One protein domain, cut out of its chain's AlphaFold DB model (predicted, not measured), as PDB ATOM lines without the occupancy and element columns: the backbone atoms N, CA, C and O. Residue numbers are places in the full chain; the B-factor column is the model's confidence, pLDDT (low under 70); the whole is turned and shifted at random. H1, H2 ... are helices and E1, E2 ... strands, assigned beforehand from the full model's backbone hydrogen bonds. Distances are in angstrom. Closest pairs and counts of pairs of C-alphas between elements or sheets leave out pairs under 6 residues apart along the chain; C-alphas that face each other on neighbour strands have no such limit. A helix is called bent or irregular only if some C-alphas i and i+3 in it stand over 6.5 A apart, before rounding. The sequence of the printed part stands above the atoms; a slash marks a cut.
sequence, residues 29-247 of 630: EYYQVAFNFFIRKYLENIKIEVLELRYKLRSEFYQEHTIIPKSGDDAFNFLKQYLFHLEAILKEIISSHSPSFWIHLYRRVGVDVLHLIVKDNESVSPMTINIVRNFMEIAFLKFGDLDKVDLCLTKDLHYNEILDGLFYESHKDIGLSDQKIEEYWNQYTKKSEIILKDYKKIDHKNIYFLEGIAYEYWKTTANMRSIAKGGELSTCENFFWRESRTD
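Overview. This is residues 29 to 247 of the 630 residues of an uncharacterized protein of Acinetobacter baumannii 25977_9 (UniProt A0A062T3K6). An elongated helical body is built along the long helix H8, with H2 side by side with it and H1b and H5 crossing it. A small head at one end holds H6, H7 and the strand pair E1 and E2, with H1a packing on H6; the hairpin E3 and E4 is at the other end. The printed part has 219 residues with eight named helices and four named strands, in the order H1 H2 H3 H4 H5 E1 H6 H7 E2 H8 E3 E4; the two sheets, E1 - E2 and E3 - E4, are antiparallel. The class is mostly helix, and the whole is only just compact, close to loose, with a radius of gyration of the C-alphas of 20.3 A and spans of 65 by 36 by 29 A.

Along the chain. H1, residues 32 to 64, was assigned as one helix by its hydrogen bonds but is bent, with C-alphas 41 and 44 8.1 A apart. Its arms are H1a, residues 32 to 41, from C-alpha 32 at (35.104, -12.295, 22.593), and H1b, residues 44 to 64, 31.4 A long. H2, residues 72 to 94, is 32.9 A long; H3 is residues 99 to 106, H4 113 to 117, and H5, residues 126 to 143, is 25.7 A long. E1 is residues 151 to 153, H6 166 to 173, H7 178 to 191 and E2 194 to 196. H8, residues 201 to 228, is 41.4 A long, from (34.788, -25.578, 16.457). E3 is residues 232 to 235; E4, residues 241 to 244, ends at (-2.986, -19.840, 6.024).

Arrangement. H8 touches H2 at a shallow tilt of 11 degrees, opposite ways, closest at the C-alphas of Met 224 and Phe 76, 5.5 A. H8 touches H5 at a steep tilt of 65 degrees, with the C-alphas of Ala 214 and Val 132 closest at 5.6 A. H8 touches H1b at a steep tilt of 49 degrees, with the C-alphas of Phe 209 and Val 50 closest at 5.5 A. H4 touches H8, with the C-alphas of Ile 117 and Gly 212 closest at 6.7 A. H3 touches H5, with the C-alphas of Pro 99 and Phe 140 closest at 5.1 A. H1a touches H6, with the C-alphas of Ala 34 and Phe 167 closest at 5.1 A; H7 is close to H6 but not clearly touching. In E1 and E2, N 195 and O 152 are 2.8 A apart; in the hairpin E3 and E4, N 234 and O 242 are 2.8 A apart, both within hydrogen-bond range. Every O i to N i+4 pair is within range in H1a, H2, H3, H5 and H6, against 15 of 17 in H1b, 7 of 10 in H7, 23 of 24 in H8 and 0 of 1 in H4, where 2 of 2 O i to N i+3 pairs are.

Size, cuts and confidence. The C-alphas farthest apart, of Gly 72 and Gln 179, are 65.8 A apart. The printed part has no cut, and the link from E1 to H6 is long. Residues 237 to 239 have pLDDT under 70.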
ATOM      1  N   GLU A  29      36.590 -10.395  27.769       83.94
ATOM      2  CA  GLU A  29      36.501 -11.810  28.144       83.94
ATOM      3  C   GLU A  29      37.235 -12.682  27.114       83.94
ATOM      4  O   GLU A  29      37.291 -12.329  25.933       83.94
ATOM      5  N   TYR A  30      37.769 -13.833  27.539       87.50
ATOM      6  CA  TYR A  30      38.656 -14.671  26.714       87.50
ATOM      7  C   TYR A  30      38.046 -15.094  25.361       87.50
ATOM      8  O   TYR A  30      38.759 -15.286  24.381       87.50
ATOM      9  N   TYR A  31      36.719 -15.219  25.287       89.81
ATOM     10  CA  TYR A  31      36.009 -15.714  24.108       89.81
ATOM     11  C   TYR A  31      35.696 -14.631  23.067       89.81
ATOM     12  O   TYR A  31      35.450 -14.955  21.908       89.81
ATOM     13  N   GLN A  32      35.685 -13.347  23.438       89.38
ATOM     14  CA  GLN A  32      35.104 -12.295  22.593       89.38
ATOM     15  C   GLN A  32      35.847 -12.121  21.263       89.38
ATOM     16  O   GLN A  32      35.220 -11.971  20.214       89.38
ATOM     17  N   VAL A  33      37.184 -12.154  21.282       90.50
ATOM     18  CA  VAL A  33      38.002 -12.045  20.059       90.50
ATOM     19  C   VAL A  33      37.802 -13.280  19.177       90.50
ATOM     20  O   VAL A  33      37.585 -13.144  17.972       90.50
ATOM     21  N   ALA A  34      37.783 -14.468  19.789       92.81
ATOM     22  CA  ALA A  34      37.582 -15.739  19.101       92.81
ATOM     23  C   ALA A  34      36.204 -15.831  18.430       92.81
ATOM     24  O   ALA A  34      36.114 -16.192  17.259       92.81
ATOM     25  N   PHE A  35      35.134 -15.450  19.129       92.50
ATOM     26  CA  PHE A  35      33.768 -15.526  18.605       92.50
ATOM     27  C   PHE A  35      33.542 -14.502  17.490       92.50
ATOM     28  O   PHE A  35      32.989 -14.840  16.445       92.50
ATOM     29  N   ASN A  36      34.059 -13.278  17.644       89.50
ATOM     30  CA  ASN A  36      34.020 -12.275  16.576       89.50
ATOM     31  C   ASN A  36      34.782 -12.733  15.324       89.50
ATOM     32  O   ASN A  36      34.329 -12.512  14.198       89.50
ATOM     33  N   PHE A  37      35.940 -13.371  15.502       92.56
ATOM     34  CA  PHE A  37      36.694 -13.971  14.404       92.56
ATOM     35  C   PHE A  37      35.908 -15.102  13.731       92.56
ATOM     36  O   PHE A  37      35.803 -15.121  12.502       92.56
ATOM     37  N   PHE A  38      35.307 -15.996  14.520       92.12
ATOM     38  CA  PHE A  38      34.493 -17.100  14.019       92.12
ATOM     39  C   PHE A  38      33.322 -16.591  13.170       92.12
ATOM     40  O   PHE A  38      33.177 -16.998  12.018       92.12
ATOM     41  N   ILE A  39      32.545 -15.634  13.688       88.62
ATOM     42  CA  ILE A  39      31.416 -15.020  12.975       88.62
ATOM     43  C   ILE A  39      31.884 -14.416  11.646       88.62
ATOM     44  O   ILE A  39      31.353 -14.749  10.588       88.62
ATOM     45  N   ARG A  40      32.938 -13.590  11.664       89.56
ATOM     46  CA  ARG A  40      33.472 -12.957  10.445       89.56
ATOM     47  C   ARG A  40      33.898 -13.959   9.371       89.56
ATOM     48  O   ARG A  40      33.893 -13.605   8.194       89.56
ATOM     49  N   LYS A  41      34.330 -15.157   9.768       90.25
ATOM     50  CA  LYS A  41      34.901 -16.159   8.865       90.25
ATOM     51  C   LYS A  41      33.876 -17.177   8.367       90.25
ATOM     52  O   LYS A  41      33.991 -17.611   7.224       90.25
ATOM     53  N   TYR A  42      32.906 -17.556   9.197       89.00
ATOM     54  CA  TYR A  42      32.049 -18.717   8.938       89.00
ATOM     55  C   TYR A  42      30.554 -18.398   8.812       89.00
ATOM     56  O   TYR A  42      29.817 -19.252   8.323       89.00
ATOM     57  N   LEU A  43      30.092 -17.201   9.200       84.25
ATOM     58  CA  LEU A  43      28.657 -16.932   9.357       84.25
ATOM     59  C   LEU A  43      27.828 -17.146   8.082       84.25
ATOM     60  O   LEU A  43      26.775 -17.765   8.156       84.25
ATOM     61  N   GLU A  44      28.290 -16.671   6.924       84.94
ATOM     62  CA  GLU A  44      27.527 -16.799   5.668       84.94
ATOM     63  C   GLU A  44      27.274 -18.264   5.295       84.94
ATOM     64  O   GLU A  44      26.155 -18.642   4.952       84.94
ATOM     65  N   ASN A  45      28.295 -19.114   5.440       90.56
ATOM     66  CA  ASN A  45      28.149 -20.547   5.196       90.56
ATOM     67  C   ASN A  45      27.195 -21.170   6.222       90.56
ATOM     68  O   ASN A  45      26.314 -21.936   5.851       90.56
ATOM     69  N   ILE A  46      27.312 -20.783   7.497       90.25
ATOM     70  CA  ILE A  46      26.423 -21.263   8.561       90.25
ATOM     71  C   ILE A  46      24.968 -20.884   8.279       90.25
ATOM     72  O   ILE A  46      24.096 -21.735   8.421       90.25
ATOM     73  N   LYS A  47      24.687 -19.652   7.836       90.81
ATOM     74  CA  LYS A  47      23.324 -19.220   7.490       90.81
ATOM     75  C   LYS A  47      22.721 -20.124   6.415       90.81
ATOM     76  O   LYS A  47      21.589 -20.572   6.569       90.81
ATOM     77  N   ILE A  48      23.473 -20.417   5.352       92.62
ATOM     78  CA  ILE A  48      23.020 -21.312   4.275       92.62
ATOM     79  C   ILE A  48      22.722 -22.707   4.833       92.62
ATOM     80  O   ILE A  48      21.616 -23.213   4.658       92.62
ATOM     81  N   GLU A  49      23.666 -23.283   5.574       94.69
ATOM     82  CA  GLU A  49      23.533 -24.633   6.122       94.69
ATOM     83  C   GLU A  49      22.371 -24.761   7.123       94.69
ATOM     84  O   GLU A  49      21.662 -25.765   7.126       94.69
ATOM     85  N   VAL A  50      22.117 -23.743   7.955       94.25
ATOM     86  CA  VAL A  50      20.971 -23.728   8.883       94.25
ATOM     87  C   VAL A  50      19.644 -23.693   8.121       94.25
ATOM     88  O   VAL A  50      18.690 -24.384   8.490       94.25
ATOM     89  N   LEU A  51      19.557 -22.911   7.043       92.12
ATOM     90  CA  LEU A  51      18.353 -22.849   6.214       92.12
ATOM     91  C   LEU A  51      18.097 -24.171   5.473       92.12
ATOM     92  O   LEU A  51      16.943 -24.596   5.375       92.12
ATOM     93  N   GLU A  52      19.155 -24.822   4.988       93.31
ATOM     94  CA  GLU A  52      19.096 -26.157   4.384       93.31
ATOM     95  C   GLU A  52      18.679 -27.221   5.405       93.31
ATOM     96  O   GLU A  52      17.786 -28.019   5.117       93.31
ATOM     97  N   LEU A  53      19.231 -27.184   6.624       94.06
ATOM     98  CA  LEU A  53      18.824 -28.068   7.719       94.06
ATOM     99  C   LEU A  53      17.323 -27.942   7.995       94.06
ATOM    100  O   LEU A  53      16.604 -28.936   7.984       94.06
ATOM    101  N   ARG A  54      16.813 -26.720   8.182       92.44
ATOM    102  CA  ARG A  54      15.381 -26.491   8.446       92.44
ATOM    103  C   ARG A  54      14.483 -26.977   7.308       92.44
ATOM    104  O   ARG A  54      13.359 -27.416   7.545       92.44
ATOM    105  N   TYR A  55      14.941 -26.872   6.062       91.12
ATOM    106  CA  TYR A  55      14.243 -27.455   4.914       91.12
ATOM    107  C   TYR A  55      14.217 -28.983   5.006       91.12
ATOM    108  O   TYR A  55      13.147 -29.582   4.900       91.12
ATOM    109  N   LYS A  56      15.384 -29.593   5.241       92.88
ATOM    110  CA  LYS A  56      15.560 -31.041   5.349       92.88
ATOM    111  C   LYS A  56      14.658 -31.638   6.433       92.88
ATOM    112  O   LYS A  56      13.901 -32.548   6.124       92.88
ATOM    113  N   LEU A  57      14.636 -31.044   7.629       93.62
ATOM    114  CA  LEU A  57      13.806 -31.499   8.754       93.62
ATOM    115  C   LEU A  57      12.318 -31.577   8.398       93.62
ATOM    116  O   LEU A  57      11.639 -32.545   8.725       93.62
ATOM    117  N   ARG A  58      11.783 -30.561   7.712       91.00
ATOM    118  CA  ARG A  58      10.386 -30.599   7.253       91.00
ATOM    119  C   ARG A  58      10.163 -31.669   6.183       91.00
ATOM    120  O   ARG A  58       9.107 -32.291   6.161       91.00
ATOM    121  N   SER A  59      11.131 -31.847   5.284       89.19
ATOM    122  CA  SER A  59      11.025 -32.773   4.151       89.19
ATOM    123  C   SER A  59      11.036 -34.224   4.618       89.19
ATOM    124  O   SER A  59      10.246 -35.018   4.120       89.19
ATOM    125  N   GLU A  60      11.920 -34.565   5.554       90.50
ATOM    126  CA  GLU A  60      12.005 -35.904   6.145       90.50
ATOM    127  C   GLU A  60      10.714 -36.237   6.895       90.50
ATOM    128  O   GLU A  60      10.094 -37.262   6.625       90.50
ATOM    129  N   PHE A  61      10.224 -35.316   7.729       91.75
ATOM    130  CA  PHE A  61       8.966 -35.520   8.445       91.75
ATOM    131  C   PHE A  61       7.761 -35.715   7.508       91.75
ATOM    132  O   PHE A  61       6.907 -36.566   7.759       91.75
ATOM    133  N   TYR A  62       7.691 -34.953   6.410       87.06
ATOM    134  CA  TYR A  62       6.608 -35.085   5.433       87.06
ATOM    135  C   TYR A  62       6.617 -36.434   4.702       87.06
ATOM    136  O   TYR A  62       5.552 -36.984   4.431       87.06
ATOM    137  N   GLN A  63       7.794 -36.991   4.390       85.62
ATOM    138  CA  GLN A  63       7.894 -38.303   3.733       85.62
ATOM    139  C   GLN A  63       7.248 -39.418   4.568       85.62
ATOM    140  O   GLN A  63       6.700 -40.365   4.006       85.62
ATOM    141  N   GLU A  64       7.258 -39.272   5.892       85.62
ATOM    142  CA  GLU A  64       6.611 -40.189   6.830       85.62
ATOM    143  C   GLU A  64       5.112 -39.881   7.037       85.62
ATOM    144  O   GLU A  64       4.356 -40.756   7.455       85.62
ATOM    145  N   HIS A  65       4.657 -38.663   6.706       83.06
ATOM    146  CA  HIS A  65       3.304 -38.161   6.984       83.06
ATOM    147  C   HIS A  65       2.702 -37.433   5.768       83.06
ATOM    148  O   HIS A  65       2.597 -36.206   5.724       83.06
ATOM    149  N   THR A  66       2.268 -38.202   4.768       77.25
ATOM    150  CA  THR A  66       1.814 -37.674   3.466       77.25
ATOM    151  C   THR A  66       0.461 -36.956   3.499       77.25
ATOM    152  O   THR A  66       0.168 -36.149   2.611       77.25
ATOM    153  N   ILE A  67      -0.365 -37.212   4.519       85.62
ATOM    154  CA  ILE A  67      -1.675 -36.575   4.709       85.62
ATOM    155  C   ILE A  67      -1.543 -35.474   5.762       85.62
ATOM    156  O   ILE A  67      -1.357 -35.758   6.942       85.62
ATOM    157  N   ILE A  68      -1.682 -34.217   5.331       88.69
ATOM    158  CA  ILE A  68      -1.679 -33.042   6.212       88.69
ATOM    159  C   ILE A  68      -3.132 -32.708   6.582       88.69
ATOM    160  O   ILE A  68      -3.902 -32.318   5.697       88.69
ATOM    161  N   PRO A  69      -3.534 -32.823   7.860       92.62
ATOM    162  CA  PRO A  69      -4.859 -32.399   8.287       92.62
ATOM    163  C   PRO A  69      -5.005 -30.880   8.160       92.62
ATOM    164  O   PRO A  69      -4.088 -30.129   8.490       92.62
ATOM    165  N   LYS A  70      -6.173 -30.422   7.703       93.06
ATOM    166  CA  LYS A  70      -6.402 -29.006   7.380       93.06
ATOM    167  C   LYS A  70      -6.583 -28.120   8.615       93.06
ATOM    168  O   LYS A  70      -6.071 -27.008   8.648       93.06
ATOM    169  N   SER A  71      -7.316 -28.572   9.628       94.12
ATOM    170  CA  SER A  71      -7.719 -27.731  10.764       94.12
ATOM    171  C   SER A  71      -8.019 -28.557  12.018       94.12
ATOM    172  O   SER A  71      -8.014 -29.786  11.980       94.12
ATOM    173  N   GLY A  72      -8.319 -27.875  13.127       93.25
ATOM    174  CA  GLY A  72      -8.790 -28.508  14.360       93.25
ATOM    175  C   GLY A  72      -7.732 -29.349  15.080       93.25
ATOM    176  O   GLY A  72      -6.527 -29.184  14.864       93.25
ATOM    177  N   ASP A  73      -8.193 -30.221  15.982       94.06
ATOM    178  CA  ASP A  73      -7.321 -31.022  16.852       94.06
ATOM    179  C   ASP A  73      -6.414 -31.976  16.040       94.06
ATOM    180  O   ASP A  73      -5.291 -32.247  16.460       94.06
ATOM    181  N   ASP A  74      -6.826 -32.411  14.842       94.88
ATOM    182  CA  ASP A  74      -5.996 -33.245  13.961       94.88
ATOM    183  C   ASP A  74      -4.783 -32.481  13.414       94.88
ATOM    184  O   ASP A  74      -3.654 -32.973  13.479       94.88
ATOM    185  N   ALA A  75      -4.980 -31.246  12.933       95.00
ATOM    186  CA  ALA A  75      -3.880 -30.395  12.470       95.00
ATOM    187  C   ALA A  75      -2.940 -30.023  13.625       95.00
ATOM    188  O   ALA A  75      -1.718 -30.014  13.470       95.00
ATOM    189  N   PHE A  76      -3.504 -29.776  14.810       95.12
ATOM    190  CA  PHE A  76      -2.732 -29.579  16.034       95.12
ATOM    191  C   PHE A  76      -1.869 -30.805  16.372       95.12
ATOM    192  O   PHE A  76      -0.678 -30.658  16.650       95.12
ATOM    193  N   ASN A  77      -2.435 -32.014  16.318       94.88
ATOM    194  CA  ASN A  77      -1.717 -33.253  16.624       94.88
ATOM    195  C   ASN A  77      -0.618 -33.558  15.596       94.88
ATOM    196  O   ASN A  77       0.465 -33.985  15.993       94.88
ATOM    197  N   PHE A  78      -0.850 -33.276  14.311       95.44
ATOM    198  CA  PHE A  78       0.175 -33.360  13.265       95.44
ATOM    199  C   PHE A  78       1.373 -32.443  13.571       95.44
ATOM    200  O   PHE A  78       2.521 -32.889  13.589       95.44
ATOM    201  N   LEU A  79       1.122 -31.171  13.907       95.31
ATOM    202  CA  LEU A  79       2.188 -30.235  14.290       95.31
ATOM    203  C   LEU A  79       2.894 -30.660  15.587       95.31
ATOM    204  O   LEU A  79       4.106 -30.505  15.713       95.31
ATOM    205  N   LYS A  80       2.158 -31.239  16.542       95.31
ATOM    206  CA  LYS A  80       2.727 -31.777  17.783       95.31
ATOM    207  C   LYS A  80       3.674 -32.954  17.528       95.31
ATOM    208  O   LYS A  80       4.714 -33.037  18.174       95.31
ATOM    209  N   GLN A  81       3.356 -33.839  16.581       95.38
ATOM    210  CA  GLN A  81       4.272 -34.905  16.156       95.38
ATOM    211  C   GLN A  81       5.556 -34.327  15.554       95.38
ATOM    212  O   GLN A  81       6.647 -34.799  15.872       95.38
ATOM    213  N   TYR A  82       5.445 -33.246  14.776       95.88
ATOM    214  CA  TYR A  82       6.624 -32.560  14.259       95.88
ATOM    215  C   TYR A  82       7.483 -31.946  15.373       95.88
ATOM    216  O   TYR A  82       8.706 -32.054  15.321       95.88
ATOM    217  N   LEU A  83       6.879 -31.382  16.430       95.94
ATOM    218  CA  LEU A  83       7.642 -30.938  17.606       95.94
ATOM    219  C   LEU A  83       8.461 -32.085  18.212       95.94
ATOM    220  O   LEU A  83       9.636 -31.882  18.499       95.94
ATOM    221  N   PHE A  84       7.893 -33.287  18.360       96.00
ATOM    222  CA  PHE A  84       8.639 -34.443  18.879       96.00
ATOM    223  C   PHE A  84       9.804 -34.855  17.978       96.00
ATOM    224  O   PHE A  84      10.875 -35.183  18.488       96.00
ATOM    225  N   HIS A  85       9.623 -34.791  16.657       96.50
ATOM    226  CA  HIS A  85      10.713 -35.002  15.708       96.50
ATOM    227  C   HIS A  85      11.841 -33.975  15.922       96.50
ATOM    228  O   HIS A  85      13.002 -34.355  16.049       96.50
ATOM    229  N   LEU A  86      11.510 -32.687  16.070       97.62
ATOM    230  CA  LEU A  86      12.500 -31.642  16.359       97.62
ATOM    231  C   LEU A  86      13.208 -31.852  17.711       97.62
ATOM    232  O   LEU A  86      14.419 -31.650  17.798       97.62
ATOM    233  N   GLU A  87      12.492 -32.282  18.758       97.81
ATOM    234  CA  GLU A  87      13.098 -32.603  20.063       97.81
ATOM    235  C   GLU A  87      14.115 -33.745  19.969       97.81
ATOM    236  O   GLU A  87      15.151 -33.688  20.632       97.81
ATOM    237  N   ALA A  88      13.855 -34.760  19.139       97.56
ATOM    238  CA  ALA A  88      14.793 -35.860  18.932       97.56
ATOM    239  C   ALA A  88      16.118 -35.369  18.325       97.56
ATOM    240  O   ALA A  88      17.187 -35.750  18.803       97.56
ATOM    241  N   ILE A  89      16.051 -34.459  17.349       98.00
ATOM    242  CA  ILE A  89      17.240 -33.854  16.728       98.00
ATOM    243  C   ILE A  89      17.982 -32.939  17.713       98.00
ATOM    244  O   ILE A  89      19.209 -32.985  17.796       98.00
ATOM    245  N   LEU A  90      17.259 -32.138  18.510       98.38
ATOM    246  CA  LEU A  90      17.873 -31.352  19.590       98.38
ATOM    247  C   LEU A  90      18.631 -32.261  20.561       98.38
ATOM    248  O   LEU A  90      19.776 -31.970  20.904       98.38
ATOM    249  N   LYS A  91      18.019 -33.375  20.979       98.31
ATOM    250  CA  LYS A  91      18.630 -34.337  21.899       98.31
ATOM    251  C   LYS A  91      19.909 -34.951  21.332       98.31
ATOM    252  O   LYS A  91      20.889 -35.061  22.065       98.31
ATOM    253  N   GLU A  92      19.914 -35.330  20.055       98.00
ATOM    254  CA  GLU A  92      21.085 -35.924  19.396       98.00
ATOM    255  C   GLU A  92      22.313 -35.014  19.513       98.00
ATOM    256  O   GLU A  92      23.388 -35.463  19.900       98.00
ATOM    257  N   ILE A  93      22.136 -33.714  19.268       98.00
ATOM    258  CA  ILE A  93      23.232 -32.742  19.320       98.00
ATOM    259  C   ILE A  93      23.588 -32.394  20.772       98.00
ATOM    260  O   ILE A  93      24.762 -32.413  21.143       98.00
ATOM    261  N   ILE A  94      22.592 -32.078  21.606       98.56
ATOM    262  CA  ILE A  94      22.797 -31.567  22.971       98.56
ATOM    263  C   ILE A  94      23.388 -32.639  23.902       98.56
ATOM    264  O   ILE A  94      24.200 -32.310  24.763       98.56
ATOM    265  N   SER A  95      23.063 -33.921  23.710       97.94
ATOM    266  CA  SER A  95      23.564 -35.009  24.571       97.94
ATOM    267  C   SER A  95      25.077 -35.251  24.484       97.94
ATOM    268  O   SER A  95      25.631 -36.004  25.280       97.94
ATOM    269  N   SER A  96      25.774 -34.597  23.550       97.44
ATOM    270  CA  SER A  96      27.236 -34.651  23.456       97.44
ATOM    271  C   SER A  96      27.963 -34.008  24.646       97.44
ATOM    272  O   SER A  96      29.101 -34.396  24.922       97.44
ATOM    273  N   HIS A  97      27.306 -33.086  25.361       98.31
ATOM    274  CA  HIS A  97      27.900 -32.298  26.440       98.31
ATOM    275  C   HIS A  97      26.962 -32.105  27.635       98.31
ATOM    276  O   HIS A  97      25.747 -32.308  27.546       98.31
ATOM    277  N   SER A  98      27.529 -31.648  28.755       98.19
ATOM    278  CA  SER A  98      26.749 -31.324  29.955       98.19
ATOM    279  C   SER A  98      25.838 -30.094  29.780       98.19
ATOM    280  O   SER A  98      26.141 -29.191  28.990       98.19
ATOM    281  N   PRO A  99      24.749 -29.968  30.569       98.00
ATOM    282  CA  PRO A  99      23.924 -28.756  30.578       98.00
ATOM    283  C   PRO A  99      24.733 -27.485  30.880       98.00
ATOM    284  O   PRO A  99      24.534 -26.441  30.253       98.00
ATOM    285  N   SER A 100      25.698 -27.583  31.802       97.56
ATOM    286  CA  SER A 100      26.570 -26.469  32.181       97.56
ATOM    287  C   SER A 100      27.464 -26.007  31.027       97.56
ATOM    288  O   SER A 100      27.657 -24.802  30.864       97.56
ATOM    289  N   PHE A 101      27.971 -26.929  30.198       97.75
ATOM    290  CA  PHE A 101      28.736 -26.596  28.991       97.75
ATOM    291  C   PHE A 101      27.898 -25.755  28.026       97.75
ATOM    292  O   PHE A 101      28.311 -24.661  27.628       97.75
ATOM    293  N   TRP A 102      26.690 -26.223  27.701       97.81
ATOM    294  CA  TRP A 102      25.828 -25.539  26.743       97.81
ATOM    295  C   TRP A 102      25.371 -24.173  27.235       97.81
ATOM    296  O   TRP A 102      25.489 -23.199  26.496       97.81
ATOM    297  N   ILE A 103      24.929 -24.061  28.491       97.12
ATOM    298  CA  ILE A 103      24.562 -22.768  29.090       97.12
ATOM    299  C   ILE A 103      25.763 -21.813  29.077       97.12
ATOM    300  O   ILE A 103      25.628 -20.634  28.731       97.12
ATOM    301  N   HIS A 104      26.959 -22.311  29.407       95.75
ATOM    302  CA  HIS A 104      28.176 -21.511  29.415       95.75
ATOM    303  C   HIS A 104      28.548 -20.997  28.019       95.75
ATOM    304  O   HIS A 104      28.884 -19.817  27.888       95.75
ATOM    305  N   LEU A 105      28.464 -21.843  26.990       95.81
ATOM    306  CA  LEU A 105      28.733 -21.471  25.603       95.81
ATOM    307  C   LEU A 105      27.659 -20.522  25.049       95.81
ATOM    308  O   LEU A 105      27.968 -19.446  24.539       95.81
ATOM    309  N   TYR A 106      26.391 -20.901  25.180       95.81
ATOM    310  CA  TYR A 106      25.257 -20.247  24.536       95.81
ATOM    311  C   TYR A 106      25.012 -18.820  25.021       95.81
ATOM    312  O   TYR A 106      24.735 -17.921  24.223       95.81
ATOM    313  N   ARG A 107      25.160 -18.581  26.328       93.94
ATOM    314  CA  ARG A 107      24.981 -17.249  26.924       93.94
ATOM    315  C   ARG A 107      26.166 -16.308  26.687       93.94
ATOM    316  O   ARG A 107      26.129 -15.165  27.123       93.94
ATOM    317  N   ARG A 108      27.212 -16.759  25.989       91.25
ATOM    318  CA  ARG A 108      28.324 -15.920  25.500       91.25
ATOM    319  C   ARG A 108      28.166 -15.516  24.039       91.25
ATOM    320  O   ARG A 108      28.921 -14.674  23.558       91.25
ATOM    321  N   VAL A 109      27.197 -16.097  23.337       89.62
ATOM    322  CA  VAL A 109      26.785 -15.625  22.016       89.62
ATOM    323  C   VAL A 109      25.703 -14.558  22.205       89.62
ATOM    324  O   VAL A 109      24.911 -14.648  23.145       89.62
ATOM    325  N   GLY A 110      25.721 -13.514  21.375       85.75
ATOM    326  CA  GLY A 110      24.788 -12.391  21.474       85.75
ATOM    327  C   GLY A 110      23.327 -12.822  21.331       85.75
ATOM    328  O   GLY A 110      23.012 -13.804  20.659       85.75
ATOM    329  N   VAL A 111      22.416 -12.078  21.955       82.69
ATOM    330  CA  VAL A 111      20.968 -12.330  21.850       82.69
ATOM    331  C   VAL A 111      20.420 -12.082  20.428       82.69
ATOM    332  O   VAL A 111      19.335 -12.541  20.082       82.69
ATOM    333  N   ASP A 112      21.189 -11.408  19.568       81.12
ATOM    334  CA  ASP A 112      20.868 -11.104  18.171       81.12
ATOM    335  C   ASP A 112      21.162 -12.244  17.181       81.12
ATOM    336  O   ASP A 112      20.816 -12.108  16.007       81.12
ATOM    337  N   VAL A 113      21.733 -13.372  17.628       81.19
ATOM    338  CA  VAL A 113      22.098 -14.525  16.773       81.19
ATOM    339  C   VAL A 113      20.967 -14.967  15.859       81.19
ATOM    340  O   VAL A 113      21.216 -15.312  14.703       81.19
ATOM    341  N   LEU A 114      19.727 -14.915  16.346       81.44
ATOM    342  CA  LEU A 114      18.566 -15.327  15.573       81.44
ATOM    343  C   LEU A 114      18.428 -14.533  14.261       81.44
ATOM    344  O   LEU A 114      18.152 -15.124  13.218       81.44
ATOM    345  N   HIS A 115      18.727 -13.228  14.269       82.25
ATOM    346  CA  HIS A 115      18.706 -12.384  13.064       82.25
ATOM    347  C   HIS A 115      19.708 -12.837  11.999       82.25
ATOM    348  O   HIS A 115      19.544 -12.532  10.819       82.25
ATOM    349  N   LEU A 116      20.754 -13.559  12.399       80.44
ATOM    350  CA  LEU A 116      21.805 -14.007  11.496       80.44
ATOM    351  C   LEU A 116      21.435 -15.300  10.756       80.44
ATOM    352  O   LEU A 116      22.032 -15.591   9.721       80.44
ATOM    353  N   ILE A 117      20.465 -16.069  11.262       81.31
ATOM    354  CA  ILE A 117      20.163 -17.431  10.783       81.31
ATOM    355  C   ILE A 117      18.739 -17.616  10.237       81.31
ATOM    356  O   ILE A 117      18.394 -18.694   9.748       81.31
ATOM    357  N   VAL A 118      17.901 -16.581  10.298       85.19
ATOM    358  CA  VAL A 118      16.575 -16.573   9.664       85.19
ATOM    359  C   VAL A 118      16.618 -15.946   8.269       85.19
ATOM    360  O   VAL A 118      17.581 -15.272   7.887       85.19
ATOM    361  N   LYS A 119      15.568 -16.178   7.475       83.00
ATOM    362  CA  LYS A 119      15.393 -15.466   6.200       83.00
ATOM    363  C   LYS A 119      14.952 -14.026   6.457       83.00
ATOM    364  O   LYS A 119      14.215 -13.768   7.400       83.00
ATOM    365  N   ASP A 120      15.314 -13.116   5.558       80.06
ATOM    366  CA  ASP A 120      15.027 -11.679   5.701       80.06
ATOM    367  C   ASP A 120      13.517 -11.350   5.736       80.06
ATOM    368  O   ASP A 120      13.125 -10.270   6.164       80.06
ATOM    369  N   ASN A 121      12.659 -12.273   5.286       79.06
ATOM    370  CA  ASN A 121      11.199 -12.149   5.304       79.06
ATOM    371  C   ASN A 121      10.515 -12.926   6.444       79.06
ATOM    372  O   ASN A 121       9.287 -13.013   6.472       79.06
ATOM    373  N   GLU A 122      11.281 -13.549   7.339       83.69
ATOM    374  CA  GLU A 122      10.767 -14.260   8.507       83.69
ATOM    375  C   GLU A 122      10.738 -13.341   9.745       83.69
ATOM    376  O   GLU A 122      11.496 -12.379   9.847       83.69
ATOM    377  N   SER A 123       9.822 -13.610  10.683       77.75
ATOM    378  CA  SER A 123       9.611 -12.753  11.858       77.75
ATOM    379  C   SER A 123      10.683 -12.974  12.925       77.75
ATOM    380  O   SER A 123      10.896 -14.100  13.372       77.75
ATOM    381  N   VAL A 124      11.300 -11.882  13.380       85.94
ATOM    382  CA  VAL A 124      12.252 -11.854  14.501       85.94
ATOM    383  C   VAL A 124      11.857 -10.734  15.460       85.94
ATOM    384  O   VAL A 124      12.527  -9.715  15.591       85.94
ATOM    385  N   SER A 125      10.691 -10.885  16.087       87.94
ATOM    386  CA  SER A 125      10.253  -9.958  17.136       87.94
ATOM    387  C   SER A 125      11.033 -10.190  18.444       87.94
ATOM    388  O   SER A 125      11.525 -11.305  18.651       87.94
ATOM    389  N   PRO A 126      11.098  -9.210  19.369       87.88
ATOM    390  CA  PRO A 126      11.655  -9.422  20.710       87.88
ATOM    391  C   PRO A 126      11.070 -10.659  21.409       87.88
ATOM    392  O   PRO A 126      11.805 -11.531  21.866       87.88
ATOM    393  N   MET A 127       9.746 -10.833  21.352       86.62
ATOM    394  CA  MET A 127       9.074 -12.006  21.918       86.62
ATOM    395  C   MET A 127       9.516 -13.320  21.253       86.62
ATOM    396  O   MET A 127       9.692 -14.330  21.932       86.62
ATOM    397  N   THR A 128       9.721 -13.321  19.931       90.69
ATOM    398  CA  THR A 128      10.258 -14.485  19.208       90.69
ATOM    399  C   THR A 128      11.643 -14.851  19.730       90.69
ATOM    400  O   THR A 128      11.881 -16.017  20.038       90.69
ATOM    401  N   ILE A 129      12.532 -13.864  19.870       91.44
ATOM    402  CA  ILE A 129      13.878 -14.060  20.418       91.44
ATOM    403  C   ILE A 129      13.776 -14.643  21.827       91.44
ATOM    404  O   ILE A 129      14.333 -15.704  22.087       91.44
ATOM    405  N   ASN A 130      13.006 -14.008  22.713       90.56
ATOM    406  CA  ASN A 130      12.822 -14.465  24.087       90.56
ATOM    407  C   ASN A 130      12.373 -15.936  24.153       90.56
ATOM    408  O   ASN A 130      12.981 -16.736  24.865       90.56
ATOM    409  N   ILE A 131      11.359 -16.320  23.371       91.50
ATOM    410  CA  ILE A 131      10.834 -17.689  23.374       91.50
ATOM    411  C   ILE A 131      11.854 -18.687  22.817       91.50
ATOM    412  O   ILE A 131      12.075 -19.725  23.440       91.50
ATOM    413  N   VAL A 132      12.488 -18.394  21.676       94.69
ATOM    414  CA  VAL A 132      13.474 -19.299  21.059       94.69
ATOM    415  C   VAL A 132      14.655 -19.534  22.001       94.69
ATOM    416  O   VAL A 132      15.049 -20.683  22.221       94.69
ATOM    417  N   ARG A 133      15.160 -18.472  22.640       94.31
ATOM    418  CA  ARG A 133      16.244 -18.577  23.625       94.31
ATOM    419  C   ARG A 133      15.834 -19.420  24.837       94.31
ATOM    420  O   ARG A 133      16.609 -20.259  25.292       94.31
ATOM    421  N   ASN A 134      14.608 -19.251  25.336       93.81
ATOM    422  CA  ASN A 134      14.088 -20.069  26.434       93.81
ATOM    423  C   ASN A 134      13.902 -21.544  26.035       93.81
ATOM    424  O   ASN A 134      14.245 -22.421  26.827       93.81
ATOM    425  N   PHE A 135      13.429 -21.844  24.817       95.81
ATOM    426  CA  PHE A 135      13.366 -23.227  24.322       95.81
ATOM    427  C   PHE A 135      14.740 -23.882  24.311       95.81
ATOM    428  O   PHE A 135      14.875 -25.015  24.771       95.81
ATOM    429  N   MET A 136      15.761 -23.158  23.852       96.19
ATOM    430  CA  MET A 136      17.132 -23.653  23.841       96.19
ATOM    431  C   MET A 136      17.663 -23.948  25.238       96.19
ATOM    432  O   MET A 136      18.225 -25.014  25.469       96.19
ATOM    433  N   GLU A 137      17.450 -23.050  26.199       95.88
ATOM    434  CA  GLU A 137      17.905 -23.292  27.566       95.88
ATOM    435  C   GLU A 137      17.210 -24.480  28.223       95.88
ATOM    436  O   GLU A 137      17.867 -25.278  28.887       95.88
ATOM    437  N   ILE A 138      15.899 -24.630  28.029       97.06
ATOM    438  CA  ILE A 138      15.183 -25.805  28.535       97.06
ATOM    439  C   ILE A 138      15.673 -27.071  27.829       97.06
ATOM    440  O   ILE A 138      15.837 -28.095  28.483       97.06
ATOM    441  N   ALA A 139      15.972 -27.012  26.527       98.19
ATOM    442  CA  ALA A 139      16.542 -28.141  25.797       98.19
ATOM    443  C   ALA A 139      17.921 -28.546  26.346       98.19
ATOM    444  O   ALA A 139      18.181 -29.738  26.494       98.19
ATOM    445  N   PHE A 140      18.779 -27.587  26.714       98.31
ATOM    446  CA  PHE A 140      20.066 -27.877  27.358       98.31
ATOM    447  C   PHE A 140      19.905 -28.572  28.703       98.31
ATOM    448  O   PHE A 140      20.602 -29.548  28.970       98.31
ATOM    449  N   LEU A 141      18.973 -28.096  29.531       98.06
ATOM    450  CA  LEU A 141      18.672 -28.724  30.816       98.06
ATOM    451  C   LEU A 141      18.107 -30.133  30.622       98.06
ATOM    452  O   LEU A 141      18.561 -31.060  31.281       98.06
ATOM    453  N   LYS A 142      17.165 -30.300  29.689       98.31
ATOM    454  CA  LYS A 142      16.456 -31.557  29.423       98.31
ATOM    455  C   LYS A 142      17.341 -32.639  28.801       98.31
ATOM    456  O   LYS A 142      17.187 -33.808  29.140       98.31
ATOM    457  N   PHE A 143      18.209 -32.274  27.856       98.44
ATOM    458  CA  PHE A 143      18.932 -33.240  27.019       98.44
ATOM    459  C   PHE A 143      20.442 -33.292  27.246       98.44
ATOM    460  O   PHE A 143      21.081 -34.190  26.702       98.44
ATOM    461  N   GLY A 144      21.020 -32.354  28.002       98.19
ATOM    462  CA  GLY A 144      22.444 -32.392  28.321       98.19
ATOM    463  C   GLY A 144      22.787 -33.608  29.181       98.19
ATOM    464  O   GLY A 144      22.004 -34.018  30.038       98.19
ATOM    465  N   ASP A 145      23.962 -34.182  28.964       97.81
ATOM    466  CA  ASP A 145      24.408 -35.363  29.699       97.81
ATOM    467  C   ASP A 145      24.962 -34.955  31.075       97.81
ATOM    468  O   ASP A 145      25.998 -34.292  31.177       97.81
ATOM    469  N   LEU A 146      24.249 -35.322  32.144       97.25
ATOM    470  CA  LEU A 146      24.626 -34.997  33.526       97.25
ATOM    471  C   LEU A 146      25.926 -35.678  33.968       97.25
ATOM    472  O   LEU A 146      26.560 -35.203  34.906       97.25
ATOM    473  N   ASP A 147      26.341 -36.749  33.290       96.00
ATOM    474  CA  ASP A 147      27.537 -37.511  33.639       96.00
ATOM    475  C   ASP A 147      28.810 -36.931  32.963       96.00
ATOM    476  O   ASP A 147      29.930 -37.375  33.236       96.00
ATOM    477  N   LYS A 148      28.673 -35.914  32.092       96.38
ATOM    478  CA  LYS A 148      29.792 -35.254  31.390       96.38
ATOM    479  C   LYS A 148      30.507 -34.206  32.237       96.38
ATOM    480  O   LYS A 148      29.892 -33.366  32.894       96.38
ATOM    481  N   VAL A 149      31.834 -34.170  32.112       94.38
ATOM    482  CA  VAL A 149      32.716 -33.224  32.811       94.38
ATOM    483  C   VAL A 149      33.486 -32.387  31.793       94.38
ATOM    484  O   VAL A 149      34.653 -32.642  31.492       94.38
ATOM    485  N   ASP A 150      32.811 -31.350  31.302       95.31
ATOM    486  CA  ASP A 150      33.286 -30.529  30.178       95.31
ATOM    487  C   ASP A 150      33.602 -29.083  30.600       95.31
ATOM    488  O   ASP A 150      33.601 -28.149  29.798       95.31
ATOM    489  N   LEU A 151      33.854 -28.877  31.892       95.25
ATOM    490  CA  LEU A 151      34.361 -27.623  32.438       95.25
ATOM    491  C   LEU A 151      35.765 -27.855  32.994       95.25
ATOM    492  O   LEU A 151      36.045 -28.904  33.574       95.25
ATOM    493  N   CYS A 152      36.638 -26.861  32.868       95.00
ATOM    494  CA  CYS A 152      37.946 -26.850  33.522       95.00
ATOM    495  C   CYS A 152      38.340 -25.432  33.947       95.00
ATOM    496  O   CYS A 152      37.647 -24.461  33.631       95.00
ATOM    497  N   LEU A 153      39.452 -25.294  34.665       93.69
ATOM    498  CA  LEU A 153      40.021 -23.990  34.982       93.69
ATOM    499  C   LEU A 153      40.973 -23.550  33.866       93.69
ATOM    500  O   LEU A 153      41.614 -24.357  33.200       93.69
ATOM    501  N   THR A 154      41.128 -22.241  33.698       91.50
ATOM    502  CA  THR A 154      42.097 -21.623  32.764       91.50
ATOM    503  C   THR A 154      43.545 -22.076  32.959       91.50
ATOM    504  O   THR A 154      44.343 -21.967  32.036       91.50
ATOM    505  N   LYS A 155      43.910 -22.567  34.145       91.75
ATOM    506  CA  LYS A 155      45.244 -23.123  34.425       91.75
ATOM    507  C   LYS A 155      45.441 -24.547  33.904       91.75
ATOM    508  O   LYS A 155      46.578 -24.999  33.841       91.75
ATOM    509  N   ASP A 156      44.353 -25.229  33.552       92.19
ATOM    510  CA  ASP A 156      44.373 -26.633  33.140       92.19
ATOM    511  C   ASP A 156      44.583 -26.791  31.624       92.19
ATOM    512  O   ASP A 156      44.767 -27.909  31.153       92.19
ATOM    513  N   LEU A 157      44.552 -25.691  30.858       91.94
ATOM    514  CA  LEU A 157      44.701 -25.684  29.400       91.94
ATOM    515  C   LEU A 157      45.719 -24.638  28.942       91.94
ATOM    516  O   LEU A 157      45.790 -23.524  29.476       91.94
ATOM    517  N   HIS A 158      46.472 -24.975  27.897       93.38
ATOM    518  CA  HIS A 158      47.377 -24.037  27.250       93.38
ATOM    519  C   HIS A 158      46.622 -23.158  26.238       93.38
ATOM    520  O   HIS A 158      45.626 -23.571  25.642       93.38
ATOM    521  N   TYR A 159      47.083 -21.922  25.998       91.62
ATOM    522  CA  TYR A 159      46.355 -20.932  25.181       91.62
ATOM    523  C   TYR A 159      46.095 -21.363  23.723       91.62
ATOM    524  O   TYR A 159      45.216 -20.807  23.064       91.62
ATOM    525  N   ASN A 160      46.863 -22.326  23.203       93.56
ATOM    526  CA  ASN A 160      46.692 -22.900  21.863       93.56
ATOM    527  C   ASN A 160      45.603 -23.987  21.800       93.56
ATOM    528  O   ASN A 160      45.175 -24.328  20.703       93.56
ATOM    529  N   GLU A 161      45.147 -24.506  22.939       93.38
ATOM    530  CA  GLU A 161      44.061 -25.490  23.042       93.38
ATOM    531  C   GLU A 161      42.710 -24.802  23.275       93.38
ATOM    532  O   GLU A 161      41.650 -25.350  22.974       93.38
ATOM    533  N   ILE A 162      42.734 -23.560  23.769       93.31
ATOM    534  CA  ILE A 162      41.532 -22.804  24.116       93.31
ATOM    535  C   ILE A 162      40.643 -22.590  22.900       93.31
ATOM    536  O   ILE A 162      41.040 -21.984  21.897       93.31
ATOM    537  N   LEU A 163      39.396 -23.030  23.056       93.69
ATOM    538  CA  LEU A 163      38.377 -22.992  22.018       93.69
ATOM    539  C   LEU A 163      38.858 -23.675  20.727       93.69
ATOM    540  O   LEU A 163      38.689 -23.119  19.642       93.69
ATOM    541  N   ASP A 164      39.490 -24.850  20.842       94.56
ATOM    542  CA  ASP A 164      39.997 -25.622  19.696       94.56
ATOM    543  C   ASP A 164      40.966 -24.781  18.835       94.56
ATOM    544  O   ASP A 164      40.849 -24.661  17.612       94.56
ATOM    545  N   GLY A 165      41.854 -24.054  19.521       94.31
ATOM    546  CA  GLY A 165      42.832 -23.137  18.932       94.31
ATOM    547  C   GLY A 165      42.275 -21.816  18.397       94.31
ATOM    548  O   GLY A 165      43.059 -20.951  17.993       94.31
ATOM    549  N   LEU A 166      40.954 -21.583  18.430       93.88
ATOM    550  CA  LEU A 166      40.362 -20.322  17.961       93.88
ATOM    551  C   LEU A 166      40.872 -19.109  18.739       93.88
ATOM    552  O   LEU A 166      40.985 -18.022  18.166       93.88
ATOM    553  N   PHE A 167      41.178 -19.266  20.031       94.50
ATOM    554  CA  PHE A 167      41.755 -18.180  20.819       94.50
ATOM    555  C   PHE A 167      43.061 -17.696  20.185       94.50
ATOM    556  O   PHE A 167      43.180 -16.523  19.831       94.50
ATOM    557  N   TYR A 168      44.001 -18.607  19.954       95.69
ATOM    558  CA  TYR A 168      45.280 -18.296  19.331       95.69
ATOM    559  C   TYR A 168      45.122 -17.765  17.895       95.69
ATOM    560  O   TYR A 168      45.641 -16.694  17.574       95.69
ATOM    561  N   GLU A 169      44.351 -18.459  17.047       95.31
ATOM    562  CA  GLU A 169      44.120 -18.070  15.644       95.31
ATOM    563  C   GLU A 169      43.553 -16.648  15.523       95.31
ATOM    564  O   GLU A 169      44.012 -15.848  14.705       95.31
ATOM    565  N   SER A 170      42.569 -16.313  16.359       94.81
ATOM    566  CA  SER A 170      41.909 -15.006  16.324       94.81
ATOM    567  C   SER A 170      42.814 -13.866  16.798       94.81
ATOM    568  O   SER A 170      42.779 -12.775  16.227       94.81
ATOM    569  N   HIS A 171      43.672 -14.109  17.793       94.31
ATOM    570  CA  HIS A 171      44.640 -13.111  18.248       94.31
ATOM    571  C   HIS A 171      45.780 -12.911  17.235       94.31
ATOM    572  O   HIS A 171      46.265 -11.788  17.059       94.31
ATOM    573  N   LYS A 172      46.159 -13.966  16.500       95.31
ATOM    574  CA  LYS A 172      47.054 -13.858  15.340       95.31
ATOM    575  C   LYS A 172      46.435 -13.056  14.191       95.31
ATOM    576  O   LYS A 172      47.135 -12.219  13.627       95.31
ATOM    577  N   ASP A 173      45.144 -13.236  13.882       93.88
ATOM    578  CA  ASP A 173      44.434 -12.475  12.825       93.88
ATOM    579  C   ASP A 173      44.468 -10.957  13.067       93.88
ATOM    580  O   ASP A 173      44.582 -10.170  12.126       93.88
ATOM    581  N   ILE A 174      44.428 -10.531  14.335       93.19
ATOM    582  CA  ILE A 174      44.525  -9.112  14.713       93.19
ATOM    583  C   ILE A 174      45.975  -8.618  14.884       93.19
ATOM    584  O   ILE A 174      46.181  -7.459  15.246       93.19
ATOM    585  N   GLY A 175      46.975  -9.460  14.595       93.88
ATOM    586  CA  GLY A 175      48.390  -9.085  14.507       93.88
ATOM    587  C   GLY A 175      49.190  -9.154  15.812       93.88
ATOM    588  O   GLY A 175      50.216  -8.481  15.920       93.88
ATOM    589  N   LEU A 176      48.752  -9.924  16.815       93.88
ATOM    590  CA  LEU A 176      49.525 -10.107  18.050       93.88
ATOM    591  C   LEU A 176      50.664 -11.128  17.870       93.88
ATOM    592  O   LEU A 176      50.534 -12.115  17.148       93.88
ATOM    593  N   SER A 177      51.801 -10.887  18.532       95.62
ATOM    594  CA  SER A 177      52.915 -11.844  18.613       95.62
ATOM    595  C   SER A 177      52.614 -12.957  19.620       95.62
ATOM    596  O   SER A 177      51.790 -12.761  20.510       95.62
ATOM    597  N   ASP A 178      53.305 -14.099  19.523       95.19
ATOM    598  CA  ASP A 178      53.109 -15.240  20.442       95.19
ATOM    599  C   ASP A 178      53.283 -14.839  21.904       95.19
ATOM    600  O   ASP A 178      52.395 -15.074  22.719       95.19
ATOM    601  N   GLN A 179      54.356 -14.099  22.189       95.25
ATOM    602  CA  GLN A 179      54.627 -13.562  23.518       95.25
ATOM    603  C   GLN A 179      53.452 -12.731  24.064       95.25
ATOM    604  O   GLN A 179      53.063 -12.897  25.214       95.25
ATOM    605  N   LYS A 180      52.834 -11.865  23.246       93.94
ATOM    606  CA  LYS A 180      51.693 -11.046  23.693       93.94
ATOM    607  C   LYS A 180      50.439 -11.878  23.941       93.94
ATOM    608  O   LYS A 180      49.651 -11.541  24.819       93.94
ATOM    609  N   ILE A 181      50.221 -12.925  23.147       93.62
ATOM    610  CA  ILE A 181      49.077 -13.831  23.319       93.62
ATOM    611  C   ILE A 181      49.217 -14.590  24.638       93.62
ATOM    612  O   ILE A 181      48.267 -14.641  25.417       93.62
ATOM    613  N   GLU A 182      50.411 -15.105  24.917       94.06
ATOM    614  CA  GLU A 182      50.731 -15.770  26.178       94.06
ATOM    615  C   GLU A 182      50.607 -14.812  27.375       94.06
ATOM    616  O   GLU A 182      49.964 -15.142  28.370       94.06
ATOM    617  N   GLU A 183      51.123 -13.582  27.268       91.38
ATOM    618  CA  GLU A 183      50.955 -12.535  28.287       91.38
ATOM    619  C   GLU A 183      49.477 -12.218  28.571       91.38
ATOM    620  O   GLU A 183      49.105 -11.991  29.727       91.38
ATOM    621  N   TYR A 184      48.620 -12.210  27.543       89.12
ATOM    622  CA  TYR A 184      47.176 -12.064  27.724       89.12
ATOM    623  C   TYR A 184      46.564 -13.281  28.418       89.12
ATOM    624  O   TYR A 184      45.797 -13.109  29.364       89.12
ATOM    625  N   TRP A 185      46.911 -14.498  27.992       91.62
ATOM    626  CA  TRP A 185      46.394 -15.722  28.607       91.62
ATOM    627  C   TRP A 185      46.768 -15.833  30.086       91.62
ATOM    628  O   TRP A 185      45.907 -16.087  30.927       91.62
ATOM    629  N   ASN A 186      48.014 -15.498  30.425       90.06
ATOM    630  CA  ASN A 186      48.526 -15.507  31.793       90.06
ATOM    631  C   ASN A 186      47.713 -14.618  32.754       90.06
ATOM    632  O   ASN A 186      47.689 -14.875  33.959       90.06
ATOM    633  N   GLN A 187      47.022 -13.583  32.260       87.94
ATOM    634  CA  GLN A 187      46.118 -12.774  33.088       87.94
ATOM    635  C   GLN A 187      44.848 -13.538  33.481       87.94
ATOM    636  O   GLN A 187      44.372 -13.378  34.605       87.94
ATOM    637  N   TYR A 188      44.318 -14.376  32.588       86.19
ATOM    638  CA  TYR A 188      43.164 -15.232  32.866       86.19
ATOM    639  C   TYR A 188      43.558 -16.411  33.760       86.19
ATOM    640  O   TYR A 188      42.881 -16.675  34.753       86.19
ATOM    641  N   THR A 189      44.707 -17.042  33.498       87.81
ATOM    642  CA  THR A 189      45.238 -18.144  34.315       87.81
ATOM    643  C   THR A 189      45.434 -17.742  35.779       87.81
ATOM    644  O   THR A 189      45.058 -18.490  36.682       87.81
ATOM    645  N   LYS A 190      45.932 -16.524  36.043       86.56
ATOM    646  CA  LYS A 190      46.070 -15.981  37.411       86.56
ATOM    647  C   LYS A 190      44.743 -15.881  38.166       86.56
ATOM    648  O   LYS A 190      44.741 -15.970  39.388       86.56
ATOM    649  N   LYS A 191      43.626 -15.698  37.456       82.19
ATOM    650  CA  LYS A 191      42.280 -15.633  38.042       82.19
ATOM    651  C   LYS A 191      41.634 -17.007  38.215       82.19
ATOM    652  O   LYS A 191      40.619 -17.091  38.892       82.19
ATOM    653  N   SER A 192      42.203 -18.060  37.616       85.00
ATOM    654  CA  SER A 192      41.627 -19.411  37.610       85.00
ATOM    655  C   SER A 192      40.154 -19.410  37.177       85.00
ATOM    656  O   SER A 192      39.302 -20.004  37.827       85.00
ATOM    657  N   GLU A 193      39.835 -18.709  36.083       87.00
ATOM    658  CA  GLU A 193      38.459 -18.674  35.568       87.00
ATOM    659  C   GLU A 193      38.017 -20.061  35.073       87.00
ATOM    660  O   GLU A 193      38.834 -20.825  34.559       87.00
ATOM    661  N   ILE A 194      36.724 -20.373  35.204       90.75
ATOM    662  CA  ILE A 194      36.121 -21.588  34.640       90.75
ATOM    663  C   ILE A 194      35.872 -21.376  33.143       90.75
ATOM    664  O   ILE A 194      35.295 -20.359  32.742       90.75
ATOM    665  N   ILE A 195      36.273 -22.353  32.338       93.62
ATOM    666  CA  ILE A 195      36.167 -22.381  30.877       93.62
ATOM    667  C   ILE A 195      35.647 -23.742  30.397       93.62
ATOM    668  O   ILE A 195      35.502 -24.681  31.180       93.62
ATOM    669  N   LEU A 196      35.357 -23.834  29.100       95.00
ATOM    670  CA  LEU A 196      34.931 -25.074  28.455       95.00
ATOM    671  C   LEU A 196      36.137 -25.983  28.205       95.00
ATOM    672  O   LEU A 196      37.101 -25.566  27.561       95.00
ATOM    673  N   LYS A 197      36.037 -27.222  28.677       93.56
ATOM    674  CA  LYS A 197      36.926 -28.327  28.324       93.56
ATOM    675  C   LYS A 197      36.337 -29.067  27.121       93.56
ATOM    676  O   LYS A 197      35.125 -29.052  26.928       93.56
ATOM    677  N   ASP A 198      37.191 -29.674  26.300       89.31
ATOM    678  CA  ASP A 198      36.794 -30.518  25.162       89.31
ATOM    679  C   ASP A 198      35.918 -29.816  24.104       89.31
ATOM    680  O   ASP A 198      35.318 -30.469  23.251       89.31
ATOM    681  N   TYR A 199      35.896 -28.477  24.120       95.19
ATOM    682  CA  TYR A 199      35.259 -27.663  23.093       95.19
ATOM    683  C   TYR A 199      35.906 -27.918  21.733       95.19
ATOM    684  O   TYR A 199      37.131 -27.926  21.601       95.19
ATOM    685  N   LYS A 200      35.068 -27.996  20.705       95.00
ATOM    686  CA  LYS A 200      35.437 -28.089  19.296       95.00
ATOM    687  C   LYS A 200      34.787 -26.957  18.508       95.00
ATOM    688  O   LYS A 200      33.695 -26.485  18.829       95.00
ATOM    689  N   LYS A 201      35.395 -26.568  17.380       93.12
ATOM    690  CA  LYS A 201      34.788 -25.578  16.457       93.12
ATOM    691  C   LYS A 201      33.372 -25.980  16.007       93.12
ATOM    692  O   LYS A 201      32.549 -25.103  15.735       93.12
ATOM    693  N   ILE A 202      33.080 -27.285  15.939       93.62
ATOM    694  CA  ILE A 202      31.744 -27.795  15.604       93.62
ATOM    695  C   ILE A 202      30.701 -27.450  16.674       93.62
ATOM    696  O   ILE A 202      29.579 -27.139  16.302       93.62
ATOM    697  N   ASP A 203      31.054 -27.373  17.958       95.56
ATOM    698  CA  ASP A 203      30.092 -27.071  19.032       95.56
ATOM    699  C   ASP A 203      29.585 -25.634  18.926       95.56
ATOM    700  O   ASP A 203      28.404 -25.340  19.109       95.56
ATOM    701  N   HIS A 204      30.470 -24.722  18.527       93.06
ATOM    702  CA  HIS A 204      30.092 -23.341  18.257       93.06
ATOM    703  C   HIS A 204      29.217 -23.213  17.017       93.06
ATOM    704  O   HIS A 204      28.278 -22.422  17.012       93.06
ATOM    705  N   LYS A 205      29.487 -24.010  15.977       93.69
ATOM    706  CA  LYS A 205      28.601 -24.118  14.813       93.69
ATOM    707  C   LYS A 205      27.237 -24.695  15.214       93.69
ATOM    708  O   LYS A 205      26.211 -24.181  14.776       93.69
ATOM    709  N   ASN A 206      27.230 -25.698  16.091       95.69
ATOM    710  CA  ASN A 206      26.029 -26.347  16.603       95.69
ATOM    711  C   ASN A 206      25.113 -25.368  17.332       95.69
ATOM    712  O   ASN A 206      23.909 -25.503  17.181       95.69
ATOM    713  N   ILE A 207      25.623 -24.329  18.004       95.19
ATOM    714  CA  ILE A 207      24.759 -23.273  18.567       95.19
ATOM    715  C   ILE A 207      23.828 -22.661  17.508       95.19
ATOM    716  O   ILE A 207      22.644 -22.476  17.774       95.19
ATOM    717  N   TYR A 208      24.326 -22.391  16.299       94.94
ATOM    718  CA  TYR A 208      23.518 -21.811  15.221       94.94
ATOM    719  C   TYR A 208      22.535 -22.822  14.621       94.94
ATOM    720  O   TYR A 208      21.408 -22.460  14.287       94.94
ATOM    721  N   PHE A 209      22.933 -24.093  14.505       95.75
ATOM    722  CA  PHE A 209      22.024 -25.162  14.081       95.75
ATOM    723  C   PHE A 209      20.897 -25.381  15.083       95.75
ATOM    724  O   PHE A 209      19.734 -25.441  14.694       95.75
ATOM    725  N   LEU A 210      21.241 -25.442  16.365       97.25
ATOM    726  CA  LEU A 210      20.304 -25.589  17.464       97.25
ATOM    727  C   LEU A 210      19.321 -24.414  17.527       97.25
ATOM    728  O   LEU A 210      18.120 -24.645  17.590       97.25
ATOM    729  N   GLU A 211      19.796 -23.172  17.398       95.56
ATOM    730  CA  GLU A 211      18.935 -21.985  17.255       95.56
ATOM    731  C   GLU A 211      18.007 -22.084  16.032       95.56
ATOM    732  O   GLU A 211      16.825 -21.753  16.112       95.56
ATOM    733  N   GLY A 212      18.500 -22.604  14.904       95.75
ATOM    734  CA  GLY A 212      17.680 -22.857  13.719       95.75
ATOM    735  C   GLY A 212      16.569 -23.884  13.960       95.75
ATOM    736  O   GLY A 212      15.441 -23.691  13.499       95.75
ATOM    737  N   ILE A 213      16.871 -24.951  14.706       97.38
ATOM    738  CA  ILE A 213      15.896 -25.969  15.116       97.38
ATOM    739  C   ILE A 213      14.892 -25.376  16.113       97.38
ATOM    740  O   ILE A 213      13.689 -25.546  15.932       97.38
ATOM    741  N   ALA A 214      15.348 -24.623  17.118       96.62
ATOM    742  CA  ALA A 214      14.481 -23.968  18.098       96.62
ATOM    743  C   ALA A 214      13.580 -22.897  17.471       96.62
ATOM    744  O   ALA A 214      12.428 -22.742  17.876       96.62
ATOM    745  N   TYR A 215      14.049 -22.199  16.436       95.94
ATOM    746  CA  TYR A 215      13.205 -21.307  15.649       95.94
ATOM    747  C   TYR A 215      12.120 -22.072  14.880       95.94
ATOM    748  O   TYR A 215      10.963 -21.650  14.857       95.94
ATOM    749  N   GLU A 216      12.448 -23.219  14.275       95.06
ATOM    750  CA  GLU A 216      11.449 -24.075  13.621       95.06
ATOM    751  C   GLU A 216      10.459 -24.677  14.638       95.06
ATOM    752  O   GLU A 216       9.258 -24.758  14.363       95.06
ATOM    753  N   TYR A 217      10.927 -24.989  15.848       95.94
ATOM    754  CA  TYR A 217      10.097 -25.387  16.982       95.94
ATOM    755  C   TYR A 217       9.117 -24.266  17.357       95.94
ATOM    756  O   TYR A 217       7.904 -24.477  17.382       95.94
ATOM    757  N   TRP A 218       9.607 -23.032  17.540       94.75
ATOM    758  CA  TRP A 218       8.764 -21.856  17.771       94.75
ATOM    759  C   TRP A 218       7.743 -21.643  16.664       94.75
ATOM    760  O   TRP A 218       6.556 -21.501  16.963       94.75
ATOM    761  N   LYS A 219       8.170 -21.685  15.402       93.75
ATOM    762  CA  LYS A 219       7.290 -21.532  14.240       93.75
ATOM    763  C   LYS A 219       6.176 -22.576  14.244       93.75
ATOM    764  O   LYS A 219       5.022 -22.248  13.983       93.75
ATOM    765  N   THR A 220       6.497 -23.810  14.615       94.56
ATOM    766  CA  THR A 220       5.518 -24.891  14.756       94.56
ATOM    767  C   THR A 220       4.521 -24.594  15.877       94.56
ATOM    768  O   THR A 220       3.317 -24.651  15.635       94.56
ATOM    769  N   THR A 221       4.975 -24.153  17.060       94.12
ATOM    770  CA  THR A 221       4.054 -23.725  18.138       94.12
ATOM    771  C   THR A 221       3.199 -22.511  17.746       94.12
ATOM    772  O   THR A 221       2.040 -22.416  18.140       94.12
ATOM    773  N   ALA A 222       3.736 -21.581  16.951       92.06
ATOM    774  CA  ALA A 222       2.994 -20.428  16.445       92.06
ATOM    775  C   ALA A 222       1.904 -20.851  15.452       92.06
ATOM    776  O   ALA A 222       0.784 -20.341  15.516       92.06
ATOM    777  N   ASN A 223       2.197 -21.830  14.593       93.88
ATOM    778  CA  ASN A 223       1.196 -22.439  13.723       93.88
ATOM    779  C   ASN A 223       0.118 -23.141  14.553       93.88
ATOM    780  O   ASN A 223      -1.054 -22.900  14.305       93.88
ATOM    781  N   MET A 224       0.479 -23.914  15.584       95.00
ATOM    782  CA  MET A 224      -0.495 -24.561  16.482       95.00
ATOM    783  C   MET A 224      -1.446 -23.539  17.122       95.00
ATOM    784  O   MET A 224      -2.663 -23.698  17.038       95.00
ATOM    785  N   ARG A 225      -0.915 -22.428  17.655       92.19
ATOM    786  CA  ARG A 225      -1.730 -21.308  18.168       92.19
ATOM    787  C   ARG A 225      -2.623 -20.677  17.102       92.19
ATOM    788  O   ARG A 225      -3.735 -20.267  17.417       92.19
ATOM    789  N   SER A 226      -2.156 -20.601  15.860       93.56
ATOM    790  CA  SER A 226      -2.947 -20.060  14.749       93.56
ATOM    791  C   SER A 226      -4.082 -21.009  14.357       93.56
ATOM    792  O   SER A 226      -5.213 -20.555  14.211       93.56
ATOM    793  N   ILE A 227      -3.829 -22.323  14.312       95.25
ATOM    794  CA  ILE A 227      -4.861 -23.354  14.103       95.25
ATOM    795  C   ILE A 227      -5.941 -23.279  15.190       95.25
ATOM    796  O   ILE A 227      -7.128 -23.287  14.869       95.25
ATOM    797  N   ALA A 228      -5.563 -23.121  16.463       93.62
ATOM    798  CA  ALA A 228      -6.529 -22.926  17.554       93.62
ATOM    799  C   ALA A 228      -7.450 -21.715  17.353       93.62
ATOM    800  O   ALA A 228      -8.588 -21.720  17.819       93.62
ATOM    801  N   LYS A 229      -6.962 -20.680  16.665       93.25
ATOM    802  CA  LYS A 229      -7.684 -19.435  16.386       93.25
ATOM    803  C   LYS A 229      -8.440 -19.463  15.050       93.25
ATOM    804  O   LYS A 229      -9.001 -18.443  14.663       93.25
ATOM    805  N   GLY A 230      -8.477 -20.609  14.366       92.50
ATOM    806  CA  GLY A 230      -9.193 -20.799  13.101       92.50
ATOM    807  C   GLY A 230      -8.321 -20.736  11.844       92.50
ATOM    808  O   GLY A 230      -8.863 -20.685  10.743       92.50
ATOM    809  N   GLY A 231      -6.993 -20.725  11.985       94.00
ATOM    810  CA  GLY A 231      -6.072 -20.903  10.862       94.00
ATOM    811  C   GLY A 231      -6.155 -22.315  10.275       94.00
ATOM    812  O   GLY A 231      -6.603 -23.257  10.936       94.00
ATOM    813  N   GLU A 232      -5.685 -22.473   9.040       95.25
ATOM    814  CA  GLU A 232      -5.710 -23.753   8.326       95.25
ATOM    815  C   GLU A 232      -4.336 -24.113   7.758       95.25
ATOM    816  O   GLU A 232      -3.623 -23.261   7.220       95.25
ATOM    817  N   LEU A 233      -3.976 -25.393   7.825       93.81
ATOM    818  CA  LEU A 233      -2.833 -25.957   7.121       93.81
ATOM    819  C   LEU A 233      -3.206 -26.310   5.680       93.81
ATOM    820  O   LEU A 233      -4.280 -26.831   5.390       93.81
ATOM    821  N   SER A 234      -2.271 -26.065   4.773       89.69
ATOM    822  CA  SER A 234      -2.379 -26.393   3.354       89.69
ATOM    823  C   SER A 234      -1.068 -26.978   2.842       89.69
ATOM    824  O   SER A 234       0.011 -26.574   3.278       89.69
ATOM    825  N   THR A 235      -1.149 -27.920   1.907       84.75
ATOM    826  CA  THR A 235       0.028 -28.484   1.237       84.75
ATOM    827  C   THR A 235       0.556 -27.509   0.184       84.75
ATOM    828  O   THR A 235      -0.210 -26.935  -0.586       84.75
ATOM    829  N   CYS A 236       1.872 -27.323   0.135       80.75
ATOM    830  CA  CYS A 236       2.579 -26.513  -0.858       80.75
ATOM    831  C   CYS A 236       3.290 -27.388  -1.903       80.75
ATOM    832  O   CYS A 236       3.577 -28.552  -1.645       80.75
ATOM    833  N   GLU A 237       3.666 -26.790  -3.041       67.69
ATOM    834  CA  GLU A 237       4.338 -27.457  -4.178       67.69
ATOM    835  C   GLU A 237       5.641 -28.194  -3.813       67.69
ATOM    836  O   GLU A 237       5.984 -29.184  -4.447       67.69
ATOM    837  N   ASN A 238       6.333 -27.769  -2.752       67.94
ATOM    838  CA  ASN A 238       7.545 -28.431  -2.249       67.94
ATOM    839  C   ASN A 238       7.253 -29.474  -1.159       67.94
ATOM    840  O   ASN A 238       8.136 -29.769  -0.358       67.94
ATOM    841  N   PHE A 239       6.018 -29.980  -1.084       56.91
ATOM    842  CA  PHE A 239       5.603 -30.978  -0.097       56.91
ATOM    843  C   PHE A 239       5.757 -30.511   1.363       56.91
ATOM    844  O   PHE A 239       5.989 -31.294   2.275       56.91
ATOM    845  N   PHE A 240       5.609 -29.208   1.602       76.25
ATOM    846  CA  PHE A 240       5.539 -28.645   2.953       76.25
ATOM    847  C   PHE A 240       4.120 -28.236   3.296       76.25
ATOM    848  O   PHE A 240       3.346 -27.881   2.409       76.25
ATOM    849  N   TRP A 241       3.808 -28.182   4.588       85.81
ATOM    850  CA  TRP A 241       2.627 -27.464   5.040       85.81
ATOM    851  C   TRP A 241       2.911 -25.964   5.133       85.81
ATOM    852  O   TRP A 241       4.004 -25.511   5.490       85.81
ATOM    853  N   ARG A 242       1.885 -25.178   4.840       88.31
ATOM    854  CA  ARG A 242       1.812 -23.754   5.133       88.31
ATOM    855  C   ARG A 242       0.543 -23.497   5.917       88.31
ATOM    856  O   ARG A 242      -0.526 -23.965   5.541       88.31
ATOM    857  N   GLU A 243       0.687 -22.725   6.979       91.75
ATOM    858  CA  GLU A 243      -0.446 -22.174   7.700       91.75
ATOM    859  C   GLU A 243      -0.964 -20.933   6.955       91.75
ATOM    860  O   GLU A 243      -0.187 -20.105   6.476       91.75
ATOM    861  N   SER A 244      -2.278 -20.869   6.778       91.38
ATOM    862  CA  SER A 244      -2.986 -19.840   6.024       91.38
ATOM    863  C   SER A 244      -4.118 -19.256   6.862       91.38
ATOM    864  O   SER A 244      -4.731 -19.950   7.676       91.38
ATOM    865  N   ARG A 245      -4.366 -17.958   6.666       91.94
ATOM    866  CA  ARG A 245      -5.266 -17.139   7.482       91.94
ATOM    867  C   ARG A 245      -6.083 -16.224   6.591       91.94
ATOM    868  O   ARG A 245      -5.586 -15.760   5.565       91.94
ATOM    869  N   THR A 246      -7.298 -15.912   7.022       93.31
ATOM    870  CA  THR A 246      -8.070 -14.800   6.463       93.31
ATOM    871  C   THR A 246      -7.466 -13.460   6.897       93.31
ATOM    872  O   THR A 246      -6.754 -13.381   7.903       93.31
ATOM    873  N   ASP A 247      -7.771 -12.383   6.170       94.50
ATOM    874  CA  ASP A 247      -7.327 -11.030   6.542       94.50
ATOM    875  C   ASP A 247      -7.843 -10.609   7.923       94.50
ATOM    876  O   ASP A 247      -7.129  -9.961   8.690       94.50
TER     877      ASP A 247